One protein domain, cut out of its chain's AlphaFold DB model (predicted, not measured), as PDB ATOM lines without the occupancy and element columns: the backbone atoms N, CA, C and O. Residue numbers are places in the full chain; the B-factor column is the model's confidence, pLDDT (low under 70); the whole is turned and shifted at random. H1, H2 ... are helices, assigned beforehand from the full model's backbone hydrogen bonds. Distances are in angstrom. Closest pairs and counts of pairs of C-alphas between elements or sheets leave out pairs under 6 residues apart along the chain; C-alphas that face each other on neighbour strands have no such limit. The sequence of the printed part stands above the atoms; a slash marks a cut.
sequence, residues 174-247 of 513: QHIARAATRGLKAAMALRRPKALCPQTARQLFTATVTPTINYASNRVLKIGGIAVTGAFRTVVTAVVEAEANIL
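AT A GLANCE: This is residues 174 to 247 of the 513 residues of an uncharacterized protein of Talaromyces stipitatus (strain ATCC 10500 / CBS 375.48 / QM 6759 / NRRL 1006) (UniProt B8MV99). Three helices, H1, H2 and H3, make a small up-and-down bundle, nearly aligned, with their centres in a triangle. The short helix H4 packs on H3 alone, away from H1 and H2. The printed part has 74 residues with four named helices, in the order H1, H2, H3, H4, and no named strand; the class is all helix. It is compact, with a radius of gyration of the C-alphas of 11.3 A, and only just elongated, spanning 35 by 23 by 18 A.

IN THESE COORDINATES: Find C-alpha 174 at (22.112, 23.318, 30.669); from there H1, residues 174 to 189, runs 22.4 A. H2, residues 198 to 213, covers 20.6 A and has a kink of 33 degrees near residue 207. H3 is residues 219 to 229, 16.5 A long. H4, residues 237 to 243, is 9.9 A long and ends at C-alpha 243, (47.576, 30.790, 14.824).

HOW THE PARTS SIT: Look first at the bundle, where each helix runs against the one before it. H1 and H2, a helical hairpin, touch at a shallow tilt of 17 degrees; their closest C-alphas, of Gly 183 and Val 209, are 5.3 A apart. H3 is the hub. It touches H1, the same way at 7 degrees, closest at the C-alphas of Ala 187 and Gly 224, 4.9 A. H2 and H3, also a hairpin, touch with the C-alphas of Ala 201 and Val 228 closest, 6.7 A. H3 touches H4 at a tilt of 34 degrees, only just shallow; the C-alphas of Lys 222 and Thr 237 are closest, 5.5 A. H4 is apart from H1 and H2. Every O i to N i+4 pair is within hydrogen-bond range in H1 and H4, against 9 of 12 in H2 and 6 of 7 in H3.

THE WHOLE: The farthest C-alphas, of Gln 174 and Ala 195, are 36.2 A apart. The printed part has no cut and no long link. Mean pLDDT of the printed part is 73.5; look for values under 70 at, among others, residues 191 to 196 and 214 to 220.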
ATOM      1  N   GLN A 174      22.927  22.804  31.771       83.75
ATOM      2  CA  GLN A 174      22.112  23.318  30.669       83.75
ATOM      3  C   GLN A 174      22.654  24.641  30.131       83.75
ATOM      4  O   GLN A 174      22.658  24.874  28.924       83.75
ATOM      5  N   HIS A 175      23.163  25.492  31.020       84.69
ATOM      6  CA  HIS A 175      23.796  26.739  30.631       84.69
ATOM      7  C   HIS A 175      25.037  26.507  29.770       84.69
ATOM      8  O   HIS A 175      25.165  27.104  28.704       84.69
ATOM      9  N   ILE A 176      25.898  25.575  30.186       83.06
ATOM     10  CA  ILE A 176      27.089  25.155  29.448       83.06
ATOM     11  C   ILE A 176      26.711  24.602  28.079       83.06
ATOM     12  O   ILE A 176      27.316  24.996  27.083       83.06
ATOM     13  N   ALA A 177      25.690  23.745  28.005       84.19
ATOM     14  CA  ALA A 177      25.193  23.223  26.737       84.19
ATOM     15  C   ALA A 177      24.676  24.350  25.826       84.19
ATOM     16  O   ALA A 177      25.096  24.457  24.676       84.19
ATOM     17  N   ARG A 178      23.836  25.253  26.347       83.75
ATOM     18  CA  ARG A 178      23.281  26.386  25.591       83.75
ATOM     19  C   ARG A 178      24.367  27.340  25.099       83.75
ATOM     20  O   ARG A 178      24.346  27.742  23.936       83.75
ATOM     21  N   ALA A 179      25.309  27.710  25.960       82.88
ATOM     22  CA  ALA A 179      26.438  28.562  25.611       82.88
ATOM     23  C   ALA A 179      27.348  27.884  24.579       82.88
ATOM     24  O   ALA A 179      27.777  28.537  23.628       82.88
ATOM     25  N   ALA A 180      27.573  26.571  24.694       81.69
ATOM     26  CA  ALA A 180      28.317  25.814  23.696       81.69
ATOM     27  C   ALA A 180      27.603  25.815  22.334       81.69
ATOM     28  O   ALA A 180      28.230  26.116  21.322       81.69
ATOM     29  N   THR A 181      26.293  25.568  22.298       84.38
ATOM     30  CA  THR A 181      25.504  25.595  21.057       84.38
ATOM     31  C   THR A 181      25.484  26.985  20.423       84.38
ATOM     32  O   THR A 181      25.700  27.113  19.219       84.38
ATOM     33  N   ARG A 182      25.289  28.052  21.214       82.31
ATOM     34  CA  ARG A 182      25.335  29.436  20.706       82.31
ATOM     35  C   ARG A 182      26.724  29.805  20.198       82.31
ATOM     36  O   ARG A 182      26.835  30.368  19.114       82.31
ATOM     37  N   GLY A 183      27.769  29.457  20.948       79.81
ATOM     38  CA  GLY A 183      29.153  29.690  20.548       79.81
ATOM     39  C   GLY A 183      29.500  28.940  19.264       79.81
ATOM     40  O   GLY A 183      30.155  29.498  18.392       79.81
ATOM     41  N   LEU A 184      29.019  27.700  19.116       81.75
ATOM     42  CA  LEU A 184      29.209  26.901  17.910       81.75
ATOM     43  C   LEU A 184      28.464  27.505  16.721       81.75
ATOM     44  O   LEU A 184      29.045  27.617  15.648       81.75
ATOM     45  N   LYS A 185      27.211  27.938  16.904       83.81
ATOM     46  CA  LYS A 185      26.436  28.619  15.857       83.81
ATOM     47  C   LYS A 185      27.139  29.895  15.394       83.81
ATOM     48  O   LYS A 185      27.281  30.095  14.193       83.81
ATOM     49  N   ALA A 186      27.628  30.711  16.332       80.69
ATOM     50  CA  ALA A 186      28.415  31.900  16.021       80.69
ATOM     51  C   ALA A 186      29.696  31.530  15.258       80.69
ATOM     52  O   ALA A 186      29.928  32.046  14.175       80.69
ATOM     53  N   ALA A 187      30.472  30.560  15.748       77.25
ATOM     54  CA  ALA A 187      31.687  30.095  15.083       77.25
ATOM     55  C   ALA A 187      31.436  29.552  13.665       77.25
ATOM     56  O   ALA A 187      32.230  29.798  12.763       77.25
ATOM     57  N   MET A 188      30.331  28.831  13.455       80.25
ATOM     58  CA  MET A 188      29.949  28.315  12.139       80.25
ATOM     59  C   MET A 188      29.493  29.422  11.190       80.25
ATOM     60  O   MET A 188      29.782  29.330  10.003       80.25
ATOM     61  N   ALA A 189      28.853  30.481  11.693       78.00
ATOM     62  CA  ALA A 189      28.552  31.665  10.888       78.00
ATOM     63  C   ALA A 189      29.831  32.382  10.416       78.00
ATOM     64  O   ALA A 189      29.835  32.999   9.357       78.00
ATOM     65  N   LEU A 190      30.932  32.251  11.166       74.38
ATOM     66  CA  LEU A 190      32.245  32.799  10.803       74.38
ATOM     67  C   LEU A 190      33.089  31.856   9.944       74.38
ATOM     68  O   LEU A 190      34.258  32.132   9.676       74.38
ATOM     69  N   ARG A 191      32.539  30.715   9.527       67.50
ATOM     70  CA  ARG A 191      33.269  29.741   8.727       67.50
ATOM     71  C   ARG A 191      33.379  30.248   7.289       67.50
ATOM     72  O   ARG A 191      32.413  30.189   6.537       67.50
ATOM     73  N   ARG A 192      34.593  30.650   6.895       64.00
ATOM     74  CA  ARG A 192      34.954  31.127   5.543       64.00
ATOM     75  C   ARG A 192      34.187  32.376   5.071       64.00
ATOM     76  O   ARG A 192      33.503  32.306   4.048       64.00
ATOM     77  N   PRO A 193      34.351  33.541   5.714       59.91
ATOM     78  CA  PRO A 193      34.066  34.794   5.035       59.91
ATOM     79  C   PRO A 193      35.030  34.909   3.845       59.91
ATOM     80  O   PRO A 193      36.208  35.227   4.007       59.91
ATOM     81  N   LYS A 194      34.560  34.563   2.641       54.25
ATOM     82  CA  LYS A 194      35.307  34.820   1.407       54.25
ATOM     83  C   LYS A 194      35.539  36.336   1.367       54.25
ATOM     84  O   LYS A 194      34.561  37.070   1.330       54.25
ATOM     85  N   ALA A 195      36.805  36.761   1.415       62.84
ATOM     86  CA  ALA A 195      37.283  38.152   1.343       62.84
ATOM     87  C   ALA A 195      37.511  38.958   2.649       62.84
ATOM     88  O   ALA A 195      37.784  40.150   2.549       62.84
ATOM     89  N   LEU A 196      37.494  38.372   3.857       68.00
ATOM     90  CA  LEU A 196      37.960  39.107   5.056       68.00
ATOM     91  C   LEU A 196      39.463  38.934   5.299       68.00
ATOM     92  O   LEU A 196      39.987  37.822   5.213       68.00
ATOM     93  N   CYS A 197      40.149  40.021   5.672       71.88
ATOM     94  CA  CYS A 197      41.538  39.928   6.108       71.88
ATOM     95  C   CYS A 197      41.630  39.154   7.446       71.88
ATOM     96  O   CYS A 197      40.699  39.204   8.265       71.88
ATOM     97  N   PRO A 198      42.746  38.449   7.716       68.38
ATOM     98  CA  PRO A 198      42.917  37.674   8.947       68.38
ATOM     99  C   PRO A 198      42.711  38.497  10.227       68.38
ATOM    100  O   PRO A 198      42.161  38.000  11.209       68.38
ATOM    101  N   GLN A 199      43.102  39.776  10.229       71.75
ATOM    102  CA  GLN A 199      42.917  40.672  11.372       71.75
ATOM    103  C   GLN A 199      41.435  40.917  11.681       71.75
ATOM    104  O   GLN A 199      41.015  40.705  12.821       71.75
ATOM    105  N   THR A 200      40.628  41.272  10.678       75.62
ATOM    106  CA  THR A 200      39.184  41.488  10.840       75.62
ATOM    107  C   THR A 200      38.463  40.195  11.205       75.62
ATOM    108  O   THR A 200      37.616  40.200  12.095       75.62
ATOM    109  N   ALA A 201      38.833  39.061  10.601       71.44
ATOM    110  CA  ALA A 201      38.254  37.763  10.951       71.44
ATOM    111  C   ALA A 201      38.505  37.398  12.430       71.44
ATOM    112  O   ALA A 201      37.593  36.952  13.130       71.44
ATOM    113  N   ARG A 202      39.720  37.653  12.936       74.25
ATOM    114  CA  ARG A 202      40.074  37.448  14.352       74.25
ATOM    115  C   ARG A 202      39.345  38.411  15.282       74.25
ATOM    116  O   ARG A 202      38.829  37.979  16.310       74.25
ATOM    117  N   GLN A 203      39.246  39.691  14.924       77.94
ATOM    118  CA  GLN A 203      38.470  40.667  15.697       77.94
ATOM    119  C   GLN A 203      37.003  40.251  15.804       77.94
ATOM    120  O   GLN A 203      36.439  40.241  16.896       77.94
ATOM    121  N   LEU A 204      36.408  39.829  14.691       77.31
ATOM    122  CA  LEU A 204      35.017  39.407  14.632       77.31
ATOM    123  C   LEU A 204      34.779  38.123  15.446       77.31
ATOM    124  O   LEU A 204      33.777  38.009  16.154       77.31
ATOM    125  N   PHE A 205      35.737  37.191  15.447       75.69
ATOM    126  CA  PHE A 205      35.721  36.026  16.336       75.69
ATOM    127  C   PHE A 205      35.805  36.413  17.821       75.69
ATOM    128  O   PHE A 205      35.022  35.929  18.648       75.69
ATOM    129  N   THR A 206      36.729  37.308  18.179       75.94
ATOM    130  CA  THR A 206      36.871  37.821  19.549       75.94
ATOM    131  C   THR A 206      35.626  38.586  19.999       75.94
ATOM    132  O   THR A 206      35.249  38.484  21.162       75.94
ATOM    133  N   ALA A 207      34.939  39.283  19.096       77.88
ATOM    134  CA  ALA A 207      33.729  40.034  19.416       77.88
ATOM    135  C   ALA A 207      32.477  39.151  19.572       77.88
ATOM    136  O   ALA A 207      31.620  39.450  20.396       77.88
ATOM    137  N   THR A 208      32.350  38.058  18.814       76.19
ATOM    138  CA  THR A 208      31.086  37.290  18.735       76.19
ATOM    139  C   THR A 208      31.138  35.946  19.467       76.19
ATOM    140  O   THR A 208      30.216  35.569  20.198       76.19
ATOM    141  N   VAL A 209      32.234  35.209  19.305       74.00
ATOM    142  CA  VAL A 209      32.365  33.833  19.793       74.00
ATOM    143  C   VAL A 209      32.938  33.820  21.209       74.00
ATOM    144  O   VAL A 209      32.414  33.145  22.099       74.00
ATOM    145  N   THR A 210      33.975  34.622  21.452       72.81
ATOM    146  CA  THR A 210      34.686  34.656  22.740       72.81
ATOM    147  C   THR A 210      33.800  35.066  23.931       72.81
ATOM    148  O   THR A 210      33.902  34.406  24.969       72.81
ATOM    149  N   PRO A 211      32.888  36.059  23.848       71.56
ATOM    150  CA  PRO A 211      32.008  36.405  24.968       71.56
ATOM    151  C   PRO A 211      31.053  35.265  25.329       71.56
ATOM    152  O   PRO A 211      30.877  34.967  26.508       71.56
ATOM    153  N   THR A 212      30.520  34.574  24.317       71.06
ATOM    154  CA  THR A 212      29.579  33.456  24.471       71.06
ATOM    155  C   THR A 212      30.241  32.239  25.124       71.06
ATOM    156  O   THR A 212      29.661  31.589  25.990       71.06
ATOM    157  N   ILE A 213      31.477  31.937  24.724       70.38
ATOM    158  CA  ILE A 213      32.249  30.777  25.191       70.38
ATOM    159  C   ILE A 213      32.838  31.005  26.588       70.38
ATOM    160  O   ILE A 213      32.818  30.093  27.419       70.38
ATOM    161  N   ASN A 214      33.334  32.218  26.865       67.62
ATOM    162  CA  ASN A 214      33.961  32.566  28.147       67.62
ATOM    163  C   ASN A 214      33.036  32.379  29.351       67.62
ATOM    164  O   ASN A 214      33.520  32.331  30.475       67.62
ATOM    165  N   TYR A 215      31.729  32.306  29.117       56.56
ATOM    166  CA  TYR A 215      30.741  32.152  30.165       56.56
ATOM    167  C   TYR A 215      30.472  30.679  30.535       56.56
ATOM    168  O   TYR A 215      29.823  30.431  31.544       56.56
ATOM    169  N   ALA A 216      30.973  29.684  29.773       55.94
ATOM    170  CA  ALA A 216      30.612  28.295  30.084       55.94
ATOM    171  C   ALA A 216      31.476  27.138  29.534       55.94
ATOM    172  O   ALA A 216      31.437  26.054  30.112       55.94
ATOM    173  N   SER A 217      32.205  27.262  28.415       59.78
ATOM    174  CA  SER A 217      32.774  26.064  27.754       59.78
ATOM    175  C   SER A 217      34.107  26.316  27.066       59.78
ATOM    176  O   SER A 217      34.267  27.321  26.405       59.78
ATOM    177  N   ASN A 218      35.049  25.369  27.132       65.19
ATOM    178  CA  ASN A 218      36.286  25.407  26.335       65.19
ATOM    179  C   ASN A 218      36.145  24.663  24.985       65.19
ATOM    180  O   ASN A 218      36.883  24.906  24.035       65.19
ATOM    181  N   ARG A 219      35.170  23.749  24.855       62.44
ATOM    182  CA  ARG A 219      35.106  22.793  23.726       62.44
ATOM    183  C   ARG A 219      34.882  23.465  22.369       62.44
ATOM    184  O   ARG A 219      35.330  22.957  21.345       62.44
ATOM    185  N   VAL A 220      34.211  24.613  22.362       68.50
ATOM    186  CA  VAL A 220      33.892  25.366  21.142       68.50
ATOM    187  C   VAL A 220      35.100  26.151  20.626       68.50
ATOM    188  O   VAL A 220      35.153  26.479  19.444       68.50
ATOM    189  N   LEU A 221      36.107  26.399  21.468       72.00
ATOM    190  CA  LEU A 221      37.242  27.238  21.101       72.00
ATOM    191  C   LEU A 221      38.078  26.629  19.973       72.00
ATOM    192  O   LEU A 221      38.365  27.309  18.995       72.00
ATOM    193  N   LYS A 222      38.388  25.327  20.065       74.00
ATOM    194  CA  LYS A 222      39.121  24.601  19.017       74.00
ATOM    195  C   LYS A 222      38.373  24.647  17.684       74.00
ATOM    196  O   LYS A 222      38.962  24.921  16.645       74.00
ATOM    197  N   ILE A 223      37.067  24.383  17.723       74.25
ATOM    198  CA  ILE A 223      36.213  24.356  16.529       74.25
ATOM    199  C   ILE A 223      36.132  25.752  15.901       74.25
ATOM    200  O   ILE A 223      36.222  25.886  14.683       74.25
ATOM    201  N   GLY A 224      36.011  26.785  16.733       71.44
ATOM    202  CA  GLY A 224      36.019  28.176  16.309       71.44
ATOM    203  C   GLY A 224      37.344  28.614  15.699       71.44
ATOM    204  O   GLY A 224      37.356  29.177  14.610       71.44
ATOM    205  N   GLY A 225      38.464  28.284  16.338       73.25
ATOM    206  CA  GLY A 225      39.784  28.582  15.796       73.25
ATOM    207  C   GLY A 225      40.057  27.852  14.477       73.25
ATOM    208  O   GLY A 225      40.600  28.458  13.558       73.25
ATOM    209  N   ILE A 226      39.601  26.601  14.318       73.75
ATOM    210  CA  ILE A 226      39.639  25.881  13.030       73.75
ATOM    211  C   ILE A 226      38.792  26.606  11.975       73.75
ATOM    212  O   ILE A 226      39.218  26.736  10.831       73.75
ATOM    213  N   ALA A 227      37.602  27.091  12.342       70.50
ATOM    214  CA  ALA A 227      36.724  27.806  11.418       70.50
ATOM    215  C   ALA A 227      37.338  29.125  10.912       70.50
ATOM    216  O   ALA A 227      37.126  29.467   9.750       70.50
ATOM    217  N   VAL A 228      38.111  29.819  11.758       69.88
ATOM    218  CA  VAL A 228      38.805  31.077  11.425       69.88
ATOM    219  C   VAL A 228      40.091  30.834  10.634       69.88
ATOM    220  O   VAL A 228      40.330  31.509   9.640       69.88
ATOM    221  N   THR A 229      40.919  29.877  11.058       70.75
ATOM    222  CA  THR A 229      42.252  29.634  10.465       70.75
ATOM    223  C   THR A 229      42.225  28.714   9.247       70.75
ATOM    224  O   THR A 229      43.178  28.689   8.478       70.75
ATOM    225  N   GLY A 230      41.164  27.920   9.068       68.00
ATOM    226  CA  GLY A 230      41.115  26.874   8.042       68.00
ATOM    227  C   GLY A 230      41.978  25.646   8.357       68.00
ATOM    228  O   GLY A 230      42.160  24.800   7.484       68.00
ATOM    229  N   ALA A 231      42.491  25.528   9.587       73.19
ATOM    230  CA  ALA A 231      43.345  24.426  10.018       73.19
ATOM    231  C   ALA A 231      42.659  23.048   9.914       73.19
ATOM    232  O   ALA A 231      41.434  22.919  10.005       73.19
ATOM    233  N   PHE A 232      43.450  21.980   9.776       74.06
ATOM    234  CA  PHE A 232      42.911  20.619   9.769       74.06
ATOM    235  C   PHE A 232      42.227  20.272  11.101       74.06
ATOM    236  O   PHE A 232      42.624  20.722  12.177       74.06
ATOM    237  N   ARG A 233      41.219  19.392  11.052       73.00
ATOM    238  CA  ARG A 233      40.489  18.935  12.253       73.00
ATOM    239  C   ARG A 233      41.399  18.282  13.304       73.00
ATOM    240  O   ARG A 233      41.104  18.338  14.500       73.00
ATOM    241  N   THR A 234      42.495  17.677  12.852       80.19
ATOM    242  CA  THR A 234      43.488  16.966  13.664       80.19
ATOM    243  C   THR A 234      44.509  17.887  14.333       80.19
ATOM    244  O   THR A 234      45.210  17.428  15.231       80.19
ATOM    245  N   VAL A 235      44.573  19.176  13.974       77.94
ATOM    246  CA  VAL A 235      45.544  20.111  14.563       77.94
ATOM    247  C   VAL A 235      45.336  20.218  16.078       77.94
ATOM    248  O   VAL A 235      44.210  20.193  16.591       77.94
ATOM    249  N   VAL A 236      46.448  20.305  16.811       79.44
ATOM    250  CA  VAL A 236      46.466  20.465  18.269       79.44
ATOM    251  C   VAL A 236      45.867  21.822  18.648       79.44
ATOM    252  O   VAL A 236      46.161  22.837  18.021       79.44
ATOM    253  N   THR A 237      45.040  21.859  19.697       75.56
ATOM    254  CA  THR A 237      44.324  23.074  20.128       75.56
ATOM    255  C   THR A 237      45.255  24.262  20.360       75.56
ATOM    256  O   THR A 237      44.938  25.352  19.906       75.56
ATOM    257  N   ALA A 238      46.418  24.047  20.983       74.69
ATOM    258  CA  ALA A 238      47.385  25.109  21.264       74.69
ATOM    259  C   ALA A 238      47.925  25.786  19.991       74.69
ATOM    260  O   ALA A 238      48.144  26.993  19.984       74.69
ATOM    261  N   VAL A 239      48.100  25.028  18.901       73.31
ATOM    262  CA  VAL A 239      48.536  25.577  17.608       73.31
ATOM    263  C   VAL A 239      47.412  26.397  16.989       73.31
ATOM    264  O   VAL A 239      47.640  27.521  16.570       73.31
ATOM    265  N   VAL A 240      46.178  25.883  16.997       75.88
ATOM    266  CA  VAL A 240      45.014  26.626  16.492       75.88
ATOM    267  C   VAL A 240      44.783  27.916  17.287       75.88
ATOM    268  O   VAL A 240      44.498  28.950  16.695       75.88
ATOM    269  N   GLU A 241      44.909  27.866  18.613       76.19
ATOM    270  CA  GLU A 241      44.815  29.036  19.494       76.19
ATOM    271  C   GLU A 241      45.892  30.075  19.154       76.19
ATOM    272  O   GLU A 241      45.566  31.248  18.974       76.19
ATOM    273  N   ALA A 242      47.147  29.648  18.984       74.19
ATOM    274  CA  ALA A 242      48.249  30.535  18.621       74.19
ATOM    275  C   ALA A 242      48.083  31.147  17.219       74.19
ATOM    276  O   ALA A 242      48.199  32.362  17.062       74.19
ATOM    277  N   GLU A 243      47.759  30.336  16.210       69.81
ATOM    278  CA  GLU A 243      47.576  30.790  14.824       69.81
ATOM    279  C   GLU A 243      46.364  31.725  14.686       69.81
ATOM    280  O   GLU A 243      46.413  32.726  13.971       69.81
ATOM    281  N   ALA A 244      45.290  31.462  15.435       69.81
ATOM    282  CA  ALA A 244      44.110  32.320  15.471       69.81
ATOM    283  C   ALA A 244      44.281  33.571  16.356       69.81
ATOM    284  O   ALA A 244      43.349  34.373  16.440       69.81
ATOM    285  N   ASN A 245      45.428  33.747  17.026       72.75
ATOM    286  CA  ASN A 245      45.659  34.769  18.055       72.75
ATOM    287  C   ASN A 245      44.558  34.786  19.141       72.75
ATOM    288  O   ASN A 245      44.087  35.831  19.593       72.75
ATOM    289  N   ILE A 246      44.098  33.596  19.525       72.50
ATOM    290  CA  ILE A 246      43.086  33.381  20.552       72.50
ATOM    291  C   ILE A 246      43.813  32.982  21.835       72.50
ATOM    292  O   ILE A 246      44.399  31.907  21.917       72.50
ATOM    293  N   LEU A 247      43.714  33.811  22.875       74.62
ATOM    294  CA  LEU A 247      44.285  33.490  24.185       74.62
ATOM    295  C   LEU A 247      43.686  32.171  24.737       74.62
ATOM    296  O   LEU A 247      42.475  31.985  24.625       74.62
TER     297      LEU A 247